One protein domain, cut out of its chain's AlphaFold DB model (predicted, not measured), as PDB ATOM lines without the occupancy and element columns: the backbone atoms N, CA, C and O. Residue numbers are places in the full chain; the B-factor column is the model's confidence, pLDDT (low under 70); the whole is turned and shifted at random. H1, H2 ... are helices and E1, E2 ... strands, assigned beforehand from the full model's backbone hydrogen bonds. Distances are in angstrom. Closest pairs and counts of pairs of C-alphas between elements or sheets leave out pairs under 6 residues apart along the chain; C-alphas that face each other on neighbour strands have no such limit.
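This is residues 24 to 124 of the 126 residues of an uncharacterized protein of Gilliamella apicola (UniProt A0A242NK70). A long, narrow, twisted sheet of four antiparallel strands, with one helix, H1, packed slantwise over one face; the strands run along the length of a rod. The printed part has 101 residues, with one named helix and then four named strands along the chain, in the class mixed, helices and strands. The sheet's order is E1, E2, E3, E4, a meander, each strand the antiparallel neighbour of the one before. The whole is only just compact, close to loose, with a radius of gyration of the C-alphas of 15.0 A and spans of 49 by 22 by 21 A.

E2, residues 73 to 84, is 33.6 A long, and E3, residues 90 to 101, is 32.6 A and bends by 52 degrees at residue 98. E1, residues 53 to 63, is 29.9 A long. E4, residues 116 to 123, ends at C-alpha 123 (54.030, 33.161, 119.786). H1, residues 26 to 38, begins at C-alpha 26 (57.816, 26.982, 97.771).

E1 and E2 form a hairpin at 169 degrees, with N 55 and O 80 2.9 A apart, within hydrogen-bond range. The hairpin E2 and E3 has N 79 and O 95 at 2.9 A, and the hairpin E3 and E4 has N 94 and O 118 at 2.9 A, both within that range. Edge strands E1 and E4 are apart. H1 is on the sheet at a height of 9.0 A, over E2, E3 and E4, slantwise at 53 degrees to E2 on the local plane. Its closest C-alphas with E3 are those of Pro 28 and Ile 97, 7.1 A apart. In H1 every O i to N i+4 pair is within hydrogen-bond range.

The C-alphas farthest apart, those of Lys 67 and Asp 87, are 49.6 A apart. The printed part has no cut. The links H1 to E1 and E3 to E4 are long. Mean pLDDT of the printed part is 89.0; residues 67, 70, 112, 114 and 124 are under 70.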
ATOM      1  N   CYS A  24      55.371  21.236  95.875       87.38
ATOM      2  CA  CYS A  24      54.857  22.549  95.523       87.38
ATOM      3  C   CYS A  24      54.980  23.558  96.653       87.38
ATOM      4  O   CYS A  24      54.459  24.649  96.494       87.38
ATOM      5  N   ALA A  25      55.650  23.237  97.764       89.44
ATOM      6  CA  ALA A  25      55.623  24.043  98.984       89.44
ATOM      7  C   ALA A  25      56.186  25.468  98.829       89.44
ATOM      8  O   ALA A  25      55.715  26.384  99.500       89.44
ATOM      9  N   SER A  26      57.158  25.679  97.936       90.38
ATOM     10  CA  SER A  26      57.816  26.982  97.771       90.38
ATOM     11  C   SER A  26      56.872  28.076  97.268       90.38
ATOM     12  O   SER A  26      56.975  29.218  97.706       90.38
ATOM     13  N   PHE A  27      55.941  27.738  96.368       91.12
ATOM     14  CA  PHE A  27      54.967  28.698  95.844       91.12
ATOM     15  C   PHE A  27      53.993  29.214  96.925       91.12
ATOM     16  O   PHE A  27      54.005  30.420  97.171       91.12
ATOM     17  N   PRO A  28      53.210  28.362  97.628       91.38
ATOM     18  CA  PRO A  28      52.343  28.798  98.708       91.38
ATOM     19  C   PRO A  28      53.141  29.504  99.800       91.38
ATOM     20  O   PRO A  28      52.729  30.589 100.181       91.38
ATOM     21  N   MET A  29      54.325  29.011 100.190       93.12
ATOM     22  CA  MET A  29      55.180  29.684 101.179       93.12
ATOM     23  C   MET A  29      55.506  31.135 100.793       93.12
ATOM     24  O   MET A  29      55.339  32.040 101.607       93.12
ATOM     25  N   ASN A  30      55.930  31.378  99.548       92.69
ATOM     26  CA  ASN A  30      56.247  32.728  99.077       92.69
ATOM     27  C   ASN A  30      54.998  33.626  99.016       92.69
ATOM     28  O   ASN A  30      55.040  34.795  99.405       92.69
ATOM     29  N   THR A  31      53.863  33.073  98.570       93.31
ATOM     30  CA  THR A  31      52.594  33.815  98.577       93.31
ATOM     31  C   THR A  31      52.133  34.136  99.999       93.31
ATOM     32  O   THR A  31      51.633  35.233 100.226       93.31
ATOM     33  N   THR A  32      52.372  33.245 100.967       94.81
ATOM     34  CA  THR A  32      52.079  33.478 102.385       94.81
ATOM     35  C   THR A  32      52.940  34.585 102.957       94.81
ATOM     36  O   THR A  32      52.405  35.485 103.589       94.81
ATOM     37  N   ALA A  33      54.248  34.560 102.703       95.19
ATOM     38  CA  ALA A  33      55.154  35.606 103.160       95.19
ATOM     39  C   ALA A  33      54.777  36.982 102.572       95.19
ATOM     40  O   ALA A  33      54.766  37.982 103.284       95.19
ATOM     41  N   THR A  34      54.367  37.022 101.297       95.19
ATOM     42  CA  THR A  34      53.896  38.257 100.643       95.19
ATOM     43  C   THR A  34      52.599  38.750 101.283       95.19
ATOM     44  O   THR A  34      52.445  39.936 101.566       95.19
ATOM     45  N   TRP A  35      51.659  37.836 101.527       95.62
ATOM     46  CA  TRP A  35      50.398  38.145 102.190       95.62
ATOM     47  C   TRP A  35      50.624  38.680 103.612       95.62
ATOM     48  O   TRP A  35      50.097  39.736 103.943       95.62
ATOM     49  N   MET A  36      51.478  38.036 104.415       96.19
ATOM     50  CA  MET A  36      51.821  38.499 105.767       96.19
ATOM     51  C   MET A  36      52.408  39.913 105.775       96.19
ATOM     52  O   MET A  36      52.064  40.702 106.655       96.19
ATOM     53  N   GLN A  37      53.254  40.248 104.796       96.50
ATOM     54  CA  GLN A  37      53.782  41.602 104.643       96.50
ATOM     55  C   GLN A  37      52.668  42.606 104.324       96.50
ATOM     56  O   GLN A  37      52.622  43.676 104.929       96.50
ATOM     57  N   ASN A  38      51.767  42.268 103.398       95.75
ATOM     58  CA  ASN A  38      50.659  43.145 103.008       95.75
ATOM     59  C   ASN A  38      49.667  43.391 104.158       95.75
ATOM     60  O   ASN A  38      49.119  44.484 104.259       95.75
ATOM     61  N   GLU A  39      49.479  42.406 105.038       95.88
ATOM     62  CA  GLU A  39      48.651  42.518 106.249       95.88
ATOM     63  C   GLU A  39      49.384  43.182 107.434       95.88
ATOM     64  O   GLU A  39      48.807  43.354 108.506       95.88
ATOM     65  N   GLY A  40      50.668  43.538 107.285       95.00
ATOM     66  CA  GLY A  40      51.466  44.142 108.358       95.00
ATOM     67  C   GLY A  40      51.795  43.190 109.516       95.00
ATOM     68  O   GLY A  40      52.042  43.643 110.634       95.00
ATOM     69  N   ILE A  41      51.783  41.873 109.276       95.00
ATOM     70  CA  ILE A  41      52.038  40.842 110.295       95.00
ATOM     71  C   ILE A  41      53.540  40.645 110.518       95.00
ATOM     72  O   ILE A  41      53.993  40.644 111.663       95.00
ATOM     73  N   LEU A  42      54.285  40.444 109.428       94.94
ATOM     74  CA  LEU A  42      55.734  40.236 109.396       94.94
ATOM     75  C   LEU A  42      56.248  40.641 108.012       94.94
ATOM     76  O   LEU A  42      55.690  40.198 107.004       94.94
ATOM     77  N   ALA A  43      57.284  41.477 107.939       95.75
ATOM     78  CA  ALA A  43      57.880  41.840 106.658       95.75
ATOM     79  C   ALA A  43      58.706  40.672 106.105       95.75
ATOM     80  O   ALA A  43      59.360  39.958 106.860       95.75
ATOM     81  N   MET A  44      58.732  40.494 104.777       92.94
ATOM     82  CA  MET A  44      59.496  39.397 104.165       92.94
ATOM     83  C   MET A  44      60.995  39.446 104.495       92.94
ATOM     84  O   MET A  44      61.628  38.398 104.567       92.94
ATOM     85  N   GLY A  45      61.552  40.647 104.685       93.62
ATOM     86  CA  GLY A  45      62.959  40.844 105.046       93.62
ATOM     87  C   GLY A  45      63.310  40.397 106.465       93.62
ATOM     88  O   GLY A  45      64.468  40.080 106.707       93.62
ATOM     89  N   ASP A  46      62.316  40.311 107.349       95.31
ATOM     90  CA  ASP A  46      62.495  39.937 108.755       95.31
ATOM     91  C   ASP A  46      62.278  38.428 108.970       95.31
ATOM     92  O   ASP A  46      62.347  37.947 110.095       95.31
ATOM     93  N   ILE A  47      61.965  37.665 107.911       95.75
ATOM     94  CA  ILE A  47      61.754  36.215 107.989       95.75
ATOM     95  C   ILE A  47      63.102  35.488 108.015       95.75
ATOM     96  O   ILE A  47      63.823  35.430 107.013       95.75
ATOM     97  N   ASP A  48      63.365  34.770 109.105       94.75
ATOM     98  CA  ASP A  48      64.434  33.780 109.181       94.75
ATOM     99  C   ASP A  48      64.036  32.510 108.406       94.75
ATOM    100  O   ASP A  48      63.443  31.542 108.910       94.75
ATOM    101  N   SER A  49      64.380  32.517 107.119       89.69
ATOM    102  CA  SER A  49      64.151  31.399 106.199       89.69
ATOM    103  C   SER A  49      64.796  30.085 106.661       89.69
ATOM    104  O   SER A  49      64.264  29.015 106.363       89.69
ATOM    105  N   SER A  50      65.888  30.141 107.436       91.56
ATOM    106  CA  SER A  50      66.601  28.953 107.923       91.56
ATOM    107  C   SER A  50      65.839  28.212 109.025       91.56
ATOM    108  O   SER A  50      65.992  26.999 109.182       91.56
ATOM    109  N   LYS A  51      64.982  28.929 109.762       93.38
ATOM    110  CA  LYS A  51      64.125  28.382 110.822       93.38
ATOM    111  C   LYS A  51      62.703  28.081 110.360       93.38
ATOM    112  O   LYS A  51      61.968  27.405 111.082       93.38
ATOM    113  N   THR A  52      62.304  28.572 109.187       92.44
ATOM    114  CA  THR A  52      60.944  28.397 108.667       92.44
ATOM    115  C   THR A  52      60.607  26.914 108.516       92.44
ATOM    116  O   THR A  52      61.346  26.144 107.901       92.44
ATOM    117  N   LYS A  53      59.467  26.498 109.075       94.56
ATOM    118  CA  LYS A  53      58.996  25.108 109.010       94.56
ATOM    119  C   LYS A  53      57.846  24.987 108.029       94.56
ATOM    120  O   LYS A  53      56.919  25.792 108.037       94.56
ATOM    121  N   ILE A  54      57.893  23.926 107.233       93.56
ATOM    122  CA  ILE A  54      56.889  23.597 106.227       93.56
ATOM    123  C   ILE A  54      56.322  22.225 106.565       93.56
ATOM    124  O   ILE A  54      57.069  21.250 106.637       93.56
ATOM    125  N   ASN A  55      55.006  22.132 106.732       93.19
ATOM    126  CA  ASN A  55      54.332  20.853 106.908       93.19
ATOM    127  C   ASN A  55      53.120  20.748 105.979       93.19
ATOM    128  O   ASN A  55      52.261  21.625 105.978       93.19
ATOM    129  N   LEU A  56      53.031  19.675 105.196       92.69
ATOM    130  CA  LEU A  56      51.836  19.368 104.413       92.69
ATOM    131  C   LEU A  56      50.877  18.565 105.294       92.69
ATOM    132  O   LEU A  56      51.110  17.388 105.553       92.69
ATOM    133  N   LEU A  57      49.796  19.199 105.742       93.06
ATOM    134  CA  LEU A  57      48.799  18.567 106.606       93.06
ATOM    135  C   LEU A  57      47.907  17.592 105.833       93.06
ATOM    136  O   LEU A  57      47.564  16.528 106.343       93.06
ATOM    137  N   ALA A  58      47.513  17.960 104.612       91.62
ATOM    138  CA  ALA A  58      46.645  17.146 103.770       91.62
ATOM    139  C   ALA A  58      46.865  17.440 102.283       91.62
ATOM    140  O   ALA A  58      47.181  18.564 101.903       91.62
ATOM    141  N   SER A  59      46.649  16.431 101.439       91.25
ATOM    142  CA  SER A  59      46.666  16.555  99.979       91.25
ATOM    143  C   SER A  59      45.567  15.678  99.388       91.25
ATOM    144  O   SER A  59      45.666  14.451  99.404       91.25
ATOM    145  N   GLU A  60      44.535  16.300  98.828       90.88
ATOM    146  CA  GLU A  60      43.413  15.607  98.200       90.88
ATOM    147  C   GLU A  60      43.560  15.608  96.674       90.88
ATOM    148  O   GLU A  60      43.564  16.666  96.045       90.88
ATOM    149  N   LYS A  61      43.639  14.421  96.059       89.81
ATOM    150  CA  LYS A  61      43.722  14.255  94.600       89.81
ATOM    151  C   LYS A  61      42.326  14.143  93.977       89.81
ATOM    152  O   LYS A  61      41.575  13.230  94.303       89.81
ATOM    153  N   LYS A  62      42.021  15.000  92.999       88.06
ATOM    154  CA  LYS A  62      40.762  15.041  92.236       88.06
ATOM    155  C   LYS A  62      41.021  14.911  90.740       88.06
ATOM    156  O   LYS A  62      42.016  15.417  90.225       88.06
ATOM    157  N   ILE A  63      40.117  14.251  90.020       86.50
ATOM    158  CA  ILE A  63      40.137  14.254  88.549       86.50
ATOM    159  C   ILE A  63      39.791  15.664  88.073       86.50
ATOM    160  O   ILE A  63      38.801  16.240  88.522       86.50
ATOM    161  N   ASN A  64      40.590  16.215  87.158       82.50
ATOM    162  CA  ASN A  64      40.243  17.492  86.549       82.50
ATOM    163  C   ASN A  64      39.097  17.287  85.545       82.50
ATOM    164  O   ASN A  64      39.249  16.569  84.557       82.50
ATOM    165  N   THR A  65      37.943  17.902  85.803       81.44
ATOM    166  CA  THR A  65      36.754  17.815  84.942       81.44
ATOM    167  C   THR A  65      36.714  18.908  83.869       81.44
ATOM    168  O   THR A  65      35.903  18.832  82.943       81.44
ATOM    169  N   ASN A  66      37.602  19.907  83.944       78.69
ATOM    170  CA  ASN A  66      37.687  20.973  82.956       78.69
ATOM    171  C   ASN A  66      38.388  20.474  81.682       78.69
ATOM    172  O   ASN A  66      39.612  20.384  81.608       78.69
ATOM    173  N   LYS A  67      37.589  20.202  80.646       69.31
ATOM    174  CA  LYS A  67      38.056  19.664  79.358       69.31
ATOM    175  C   LYS A  67      38.961  20.615  78.563       69.31
ATOM    176  O   LYS A  67      39.653  20.154  77.660       69.31
ATOM    177  N   MET A  68      38.977  21.914  78.877       72.62
ATOM    178  CA  MET A  68      39.885  22.873  78.229       72.62
ATOM    179  C   MET A  68      41.310  22.791  78.790       72.62
ATOM    180  O   MET A  68      42.264  23.241  78.156       72.62
ATOM    181  N   ILE A  69      41.476  22.188  79.966       70.00
ATOM    182  CA  ILE A  69      42.741  22.118  80.682       70.00
ATOM    183  C   ILE A  69      43.312  20.714  80.480       70.00
ATOM    184  O   ILE A  69      42.795  19.735  81.002       70.00
ATOM    185  N   LYS A  70      44.431  20.592  79.749       69.00
ATOM    186  CA  LYS A  70      45.104  19.300  79.465       69.00
ATOM    187  C   LYS A  70      45.694  18.599  80.710       69.00
ATOM    188  O   LYS A  70      46.499  17.681  80.569       69.00
ATOM    189  N   LYS A  71      45.384  19.060  81.924       72.38
ATOM    190  CA  LYS A  71      45.917  18.541  83.193       72.38
ATOM    191  C   LYS A  71      45.033  17.392  83.663       72.38
ATOM    192  O   LYS A  71      43.818  17.449  83.520       72.38
ATOM    193  N   LYS A  72      45.640  16.352  84.227       76.00
ATOM    194  CA  LYS A  72      44.937  15.099  84.530       76.00
ATOM    195  C   LYS A  72      44.277  15.129  85.908       76.00
ATOM    196  O   LYS A  72      43.171  14.621  86.076       76.00
ATOM    197  N   PHE A  73      44.946  15.753  86.874       86.94
ATOM    198  CA  PHE A  73      44.487  15.802  88.254       86.94
ATOM    199  C   PHE A  73      44.725  17.178  88.872       86.94
ATOM    200  O   PHE A  73      45.705  17.847  88.543       86.94
ATOM    201  N   ILE A  74      43.819  17.571  89.761       88.81
ATOM    202  CA  ILE A  74      43.966  18.698  90.682       88.81
ATOM    203  C   ILE A  74      44.284  18.112  92.058       88.81
ATOM    204  O   ILE A  74      43.747  17.073  92.431       88.81
ATOM    205  N   TYR A  75      45.167  18.765  92.791       90.25
ATOM    206  CA  TYR A  75      45.550  18.436  94.149       90.25
ATOM    207  C   TYR A  75      45.247  19.637  95.032       90.25
ATOM    208  O   TYR A  75      45.900  20.669  94.879       90.25
ATOM    209  N   THR A  76      44.281  19.496  95.935       91.56
ATOM    210  CA  THR A  76      44.017  20.491  96.978       91.56
ATOM    211  C   THR A  76      44.939  20.193  98.153       91.56
ATOM    212  O   THR A  76      44.793  19.164  98.814       91.56
ATOM    213  N   ASN A  77      45.901  21.077  98.399       91.81
ATOM    214  CA  ASN A  77      46.910  20.926  99.441       91.81
ATOM    215  C   ASN A  77      46.624  21.875 100.601       91.81
ATOM    216  O   ASN A  77      46.352  23.056 100.380       91.81
ATOM    217  N   ILE A  78      46.738  21.366 101.826       94.00
ATOM    218  CA  ILE A  78      46.679  22.156 103.055       94.00
ATOM    219  C   ILE A  78      48.076  22.166 103.671       94.00
ATOM    220  O   ILE A  78      48.538  21.139 104.168       94.00
ATOM    221  N   TYR A  79      48.743  23.315 103.637       94.12
ATOM    222  CA  TYR A  79      50.046  23.508 104.271       94.12
ATOM    223  C   TYR A  79      49.900  24.235 105.602       94.12
ATOM    224  O   TYR A  79      49.046  25.101 105.755       94.12
ATOM    225  N   ASN A  80      50.771  23.896 106.541       95.88
ATOM    226  CA  ASN A  80      51.036  24.645 107.754       95.88
ATOM    227  C   ASN A  80      52.460  25.194 107.673       95.88
ATOM    228  O   ASN A  80      53.421  24.418 107.633       95.88
ATOM    229  N   PHE A  81      52.577  26.514 107.654       96.31
ATOM    230  CA  PHE A  81      53.846  27.220 107.702       96.31
ATOM    231  C   PHE A  81      54.050  27.819 109.087       96.31
ATOM    232  O   PHE A  81      53.132  28.411 109.653       96.31
ATOM    233  N   VAL A  82      55.264  27.682 109.611       97.00
ATOM    234  CA  VAL A  82      55.705  28.401 110.810       97.00
ATOM    235  C   VAL A  82      56.894  29.255 110.412       97.00
ATOM    236  O   VAL A  82      57.982  28.724 110.180       97.00
ATOM    237  N   PHE A  83      56.665  30.558 110.302       96.94
ATOM    238  CA  PHE A  83      57.705  31.551 110.058       96.94
ATOM    239  C   PHE A  83      58.295  31.996 111.389       96.94
ATOM    240  O   PHE A  83      57.589  32.007 112.399       96.94
ATOM    241  N   TYR A  84      59.569  32.363 111.381       96.56
ATOM    242  CA  TYR A  84      60.253  32.940 112.531       96.56
ATOM    243  C   TYR A  84      60.835  34.284 112.124       96.56
ATOM    244  O   TYR A  84      61.330  34.394 111.003       96.56
ATOM    245  N   ASP A  85      60.763  35.270 113.011       94.81
ATOM    246  CA  ASP A  85      61.534  36.500 112.866       94.81
ATOM    247  C   ASP A  85      62.914  36.395 113.532       94.81
ATOM    248  O   ASP A  85      63.232  35.399 114.200       94.81
ATOM    249  N   ASP A  86      63.743  37.413 113.321       90.19
ATOM    250  CA  ASP A  86      65.099  37.490 113.874       90.19
ATOM    251  C   ASP A  86      65.118  37.485 115.415       90.19
ATOM    252  O   ASP A  86      66.053  36.952 116.020       90.19
ATOM    253  N   ASP A  87      64.051  37.978 116.054       91.00
ATOM    254  CA  ASP A  87      63.863  37.961 117.511       91.00
ATOM    255  C   ASP A  87      63.386  36.591 118.034       91.00
ATOM    256  O   ASP A  87      63.236  36.374 119.242       91.00
ATOM    257  N   GLY A  88      63.151  35.631 117.135       91.25
ATOM    258  CA  GLY A  88      62.722  34.275 117.458       91.25
ATOM    259  C   GLY A  88      61.226  34.138 117.737       91.25
ATOM    260  O   GLY A  88      60.786  33.063 118.156       91.25
ATOM    261  N   LYS A  89      60.426  35.178 117.488       95.69
ATOM    262  CA  LYS A  89      58.969  35.074 117.518       95.69
ATOM    263  C   LYS A  89      58.496  34.309 116.287       95.69
ATOM    264  O   LYS A  89      59.033  34.428 115.191       95.69
ATOM    265  N   SER A  90      57.474  33.493 116.497       96.50
ATOM    266  CA  SER A  90      56.915  32.600 115.498       96.50
ATOM    267  C   SER A  90      55.519  33.021 115.063       96.50
ATOM    268  O   SER A  90      54.732  33.568 115.841       96.50
ATOM    269  N   TYR A  91      55.223  32.741 113.799       97.50
ATOM    270  CA  TYR A  91      53.979  33.097 113.139       97.50
ATOM    271  C   TYR A  91      53.479  31.884 112.373       97.50
ATOM    272  O   TYR A  91      54.115  31.429 111.415       97.50
ATOM    273  N   GLN A  92      52.347  31.347 112.811       97.56
ATOM    274  CA  GLN A  92      51.761  30.166 112.206       97.56
ATOM    275  C   GLN A  92      50.668  30.560 111.216       97.56
ATOM    276  O   GLN A  92      49.719  31.267 111.564       97.56
ATOM    277  N   VAL A  93      50.777  30.058 109.987       97.56
ATOM    278  CA  VAL A  93      49.788  30.278 108.930       97.56
ATOM    279  C   VAL A  93      49.435  28.955 108.269       97.56
ATOM    280  O   VAL A  93      50.307  28.231 107.784       97.56
ATOM    281  N   ILE A  94      48.141  28.652 108.212       96.81
ATOM    282  CA  ILE A  94      47.622  27.549 107.407       96.81
ATOM    283  C   ILE A  94      47.223  28.096 106.045       96.81
ATOM    284  O   ILE A  94      46.594  29.149 105.948       96.81
ATOM    285  N   THR A  95      47.560  27.368 104.986       95.06
ATOM    286  CA  THR A  95      47.125  27.699 103.630       95.06
ATOM    287  C   THR A  95      46.428  26.554 102.951       95.06
ATOM    288  O   THR A  95      46.820  25.404 103.139       95.06
ATOM    289  N   LYS A  96      45.480  26.885 102.080       93.94
ATOM    290  CA  LYS A  96      44.868  25.947 101.144       93.94
ATOM    291  C   LYS A  96      45.143  26.407  99.717       93.94
ATOM    292  O   LYS A  96      44.867  27.553  99.374       93.94
ATOM    293  N   ILE A  97      45.685  25.517  98.890       91.56
ATOM    294  CA  ILE A  97      46.030  25.815  97.496       91.56
ATOM    295  C   ILE A  97      45.755  24.622  96.582       91.56
ATOM    296  O   ILE A  97      46.060  23.477  96.922       91.56
ATOM    297  N   ASP A  98      45.243  24.906  95.388       91.06
ATOM    298  CA  ASP A  98      45.103  23.922  94.324       91.06
ATOM    299  C   ASP A  98      46.331  23.912  93.405       91.06
ATOM    300  O   ASP A  98      46.768  24.933  92.870       91.06
ATOM    301  N   THR A  99      46.865  22.717  93.172       89.56
ATOM    302  CA  THR A  99      47.977  22.456  92.251       89.56
ATOM    303  C   THR A  99      47.534  21.442  91.207       89.56
ATOM    304  O   THR A  99      46.653  20.627  91.465       89.56
ATOM    305  N   VAL A 100      48.103  21.468  90.003       87.50
ATOM    306  CA  VAL A 100      47.678  20.542  88.935       87.50
ATOM    307  C   VAL A 100      48.811  19.695  88.407       87.50
ATOM    308  O   VAL A 100      49.878  20.187  88.047       87.50
ATOM    309  N   GLU A 101      48.531  18.406  88.274       85.31
ATOM    310  CA  GLU A 101      49.428  17.428  87.680       85.31
ATOM    311  C   GLU A 101      49.207  17.381  86.162       85.31
ATOM    312  O   GLU A 101      48.123  17.065  85.650       85.31
ATOM    313  N   SER A 102      50.253  17.720  85.413       76.50
ATOM    314  CA  SER A 102      50.286  17.551  83.963       76.50
ATOM    315  C   SER A 102      50.479  16.077  83.576       76.50
ATOM    316  O   SER A 102      51.044  15.305  84.349       76.50
ATOM    317  N   PRO A 103      50.123  15.678  82.340       70.12
ATOM    318  CA  PRO A 103      50.304  14.303  81.859       70.12
ATOM    319  C   PRO A 103      51.753  13.785  81.876       70.12
ATOM    320  O   PRO A 103      51.966  12.590  81.716       70.12
ATOM    321  N   LYS A 104      52.748  14.670  82.045       74.25
ATOM    322  CA  LYS A 104      54.176  14.329  82.148       74.25
ATOM    323  C   LYS A 104      54.667  14.254  83.605       74.25
ATOM    324  O   LYS A 104      55.860  14.425  83.836       74.25
ATOM    325  N   ASN A 105      53.764  14.083  84.575       71.19
ATOM    326  CA  ASN A 105      54.047  14.098  86.020       71.19
ATOM    327  C   ASN A 105      54.775  15.371  86.493       71.19
ATOM    328  O   ASN A 105      55.573  15.338  87.426       71.19
ATOM    329  N   ARG A 106      54.526  16.509  85.828       78.31
ATOM    330  CA  ARG A 106      54.966  17.827  86.311       78.31
ATOM    331  C   ARG A 106      53.812  18.515  87.015       78.31
ATOM    332  O   ARG A 106      52.728  18.582  86.428       78.31
ATOM    333  N   PHE A 107      54.070  19.050  88.199       84.81
ATOM    334  CA  PHE A 107      53.112  19.861  88.936       84.81
ATOM    335  C   PHE A 107      53.228  21.323  88.525       84.81
ATOM    336  O   PHE A 107      54.316  21.842  88.300       84.81
ATOM    337  N   ASP A 108      52.084  21.970  88.399       86.19
ATOM    338  CA  ASP A 108      51.975  23.415  88.300       86.19
ATOM    339  C   ASP A 108      51.351  23.901  89.594       86.19
ATOM    340  O   ASP A 108      50.173  23.661  89.876       86.19
ATOM    341  N   CYS A 109      52.221  24.501  90.395       87.00
ATOM    342  CA  CYS A 109      51.931  24.927  91.750       87.00
ATOM    343  C   CYS A 109      51.213  26.282  91.792       87.00
ATOM    344  O   CYS A 109      50.710  26.656  92.841       87.00
ATOM    345  N   SER A 110      51.146  26.987  90.656       81.38
ATOM    346  CA  SER A 110      50.521  28.308  90.512       81.38
ATOM    347  C   SER A 110      49.080  28.260  90.006       81.38
ATOM    348  O   SER A 110      48.443  29.296  89.842       81.38
ATOM    349  N   TYR A 111      48.548  27.065  89.744       77.06
ATOM    350  CA  TYR A 111      47.250  26.888  89.097       77.06
ATOM    351  C   TYR A 111      46.071  27.491  89.866       77.06
ATOM    352  O   TYR A 111      45.182  28.068  89.244       77.06
ATOM    353  N   GLY A 112      46.065  27.386  91.197       68.56
ATOM    354  CA  GLY A 112      45.049  28.018  92.043       68.56
ATOM    355  C   GLY A 112      45.147  29.547  92.111       68.56
ATOM    356  O   GLY A 112      44.276  30.184  92.693       68.56
ATOM    357  N   GLY A 113      46.187  30.150  91.521       72.25
ATOM    358  CA  GLY A 113      46.482  31.572  91.651       72.25
ATOM    359  C   GLY A 113      46.938  31.902  93.068       72.25
ATOM    360  O   GLY A 113      48.125  31.798  93.374       72.25
ATOM    361  N   TYR A 114      45.989  32.280  93.923       69.44
ATOM    362  CA  TYR A 114      46.239  32.654  95.313       69.44
ATOM    363  C   TYR A 114      45.883  31.511  96.256       69.44
ATOM    364  O   TYR A 114      44.855  30.853  96.100       69.44
ATOM    365  N   SER A 115      46.733  31.296  97.255       80.06
ATOM    366  CA  SER A 115      46.377  30.437  98.378       80.06
ATOM    367  C   SER A 115      45.298  31.126  99.219       80.06
ATOM    368  O   SER A 115      45.326  32.342  99.390       80.06
ATOM    369  N   GLU A 116      44.360  30.366  99.779       92.81
ATOM    370  CA  GLU A 116      43.588  30.846 100.929       92.81
ATOM    371  C   GLU A 116      44.527  30.849 102.144       92.81
ATOM    372  O   GLU A 116      45.253  29.870 102.343       92.81
ATOM    373  N   PHE A 117      44.532  31.923 102.938       95.00
ATOM    374  CA  PHE A 117      45.412  32.091 104.100       95.00
ATOM    375  C   PHE A 117      44.597  32.168 105.390       95.00
ATOM    376  O   PHE A 117      43.606  32.892 105.464       95.00
ATOM    377  N   TYR A 118      45.048  31.463 106.424       96.00
ATOM    378  CA  TYR A 118      44.455  31.495 107.756       96.00
ATOM    379  C   TYR A 118      45.560  31.733 108.782       96.00
ATOM    380  O   TYR A 118      46.400  30.858 109.012       96.00
ATOM    381  N   PHE A 119      45.570  32.921 109.392       96.06
ATOM    382  CA  PHE A 119      46.461  33.210 110.513       96.06
ATOM    383  C   PHE A 119      46.036  32.389 111.728       96.06
ATOM    384  O   PHE A 119      44.879  32.463 112.141       96.06
ATOM    385  N   VAL A 120      46.952  31.601 112.286       95.62
ATOM    386  CA  VAL A 120      46.650  30.706 113.408       95.62
ATOM    387  C   VAL A 120      47.127  31.308 114.720       95.62
ATOM    388  O   VAL A 120      46.341  31.434 115.657       95.62
ATOM    389  N   SER A 121      48.404  31.683 114.802       93.12
ATOM    390  CA  SER A 121      48.986  32.177 116.047       93.12
ATOM    391  C   SER A 121      50.220  33.048 115.828       93.12
ATOM    392  O   SER A 121      50.889  32.997 114.791       93.12
ATOM    393  N   LYS A 122      50.503  33.846 116.861       92.88
ATOM    394  CA  LYS A 122      51.735  34.604 117.078       92.88
ATOM    395  C   LYS A 122      52.264  34.209 118.451       92.88
ATOM    396  O   LYS A 122      51.579  34.456 119.441       92.88
ATOM    397  N   GLU A 123      53.448  33.621 118.520       91.19
ATOM    398  CA  GLU A 123      54.030  33.161 119.786       91.19
ATOM    399  C   GLU A 123      55.478  33.619 119.923       91.19
ATOM    400  O   GLU A 123      56.245  33.532 118.968       91.19
ATOM    401  N   GLY A 124      55.875  34.045 121.122       68.06
ATOM    402  CA  GLY A 124      57.249  34.461 121.411       68.06
ATOM    403  C   GLY A 124      57.499  35.959 121.231       68.06
ATOM    404  O   GLY A 124      56.670  36.685 120.683       68.06
TER     405      GLY A 124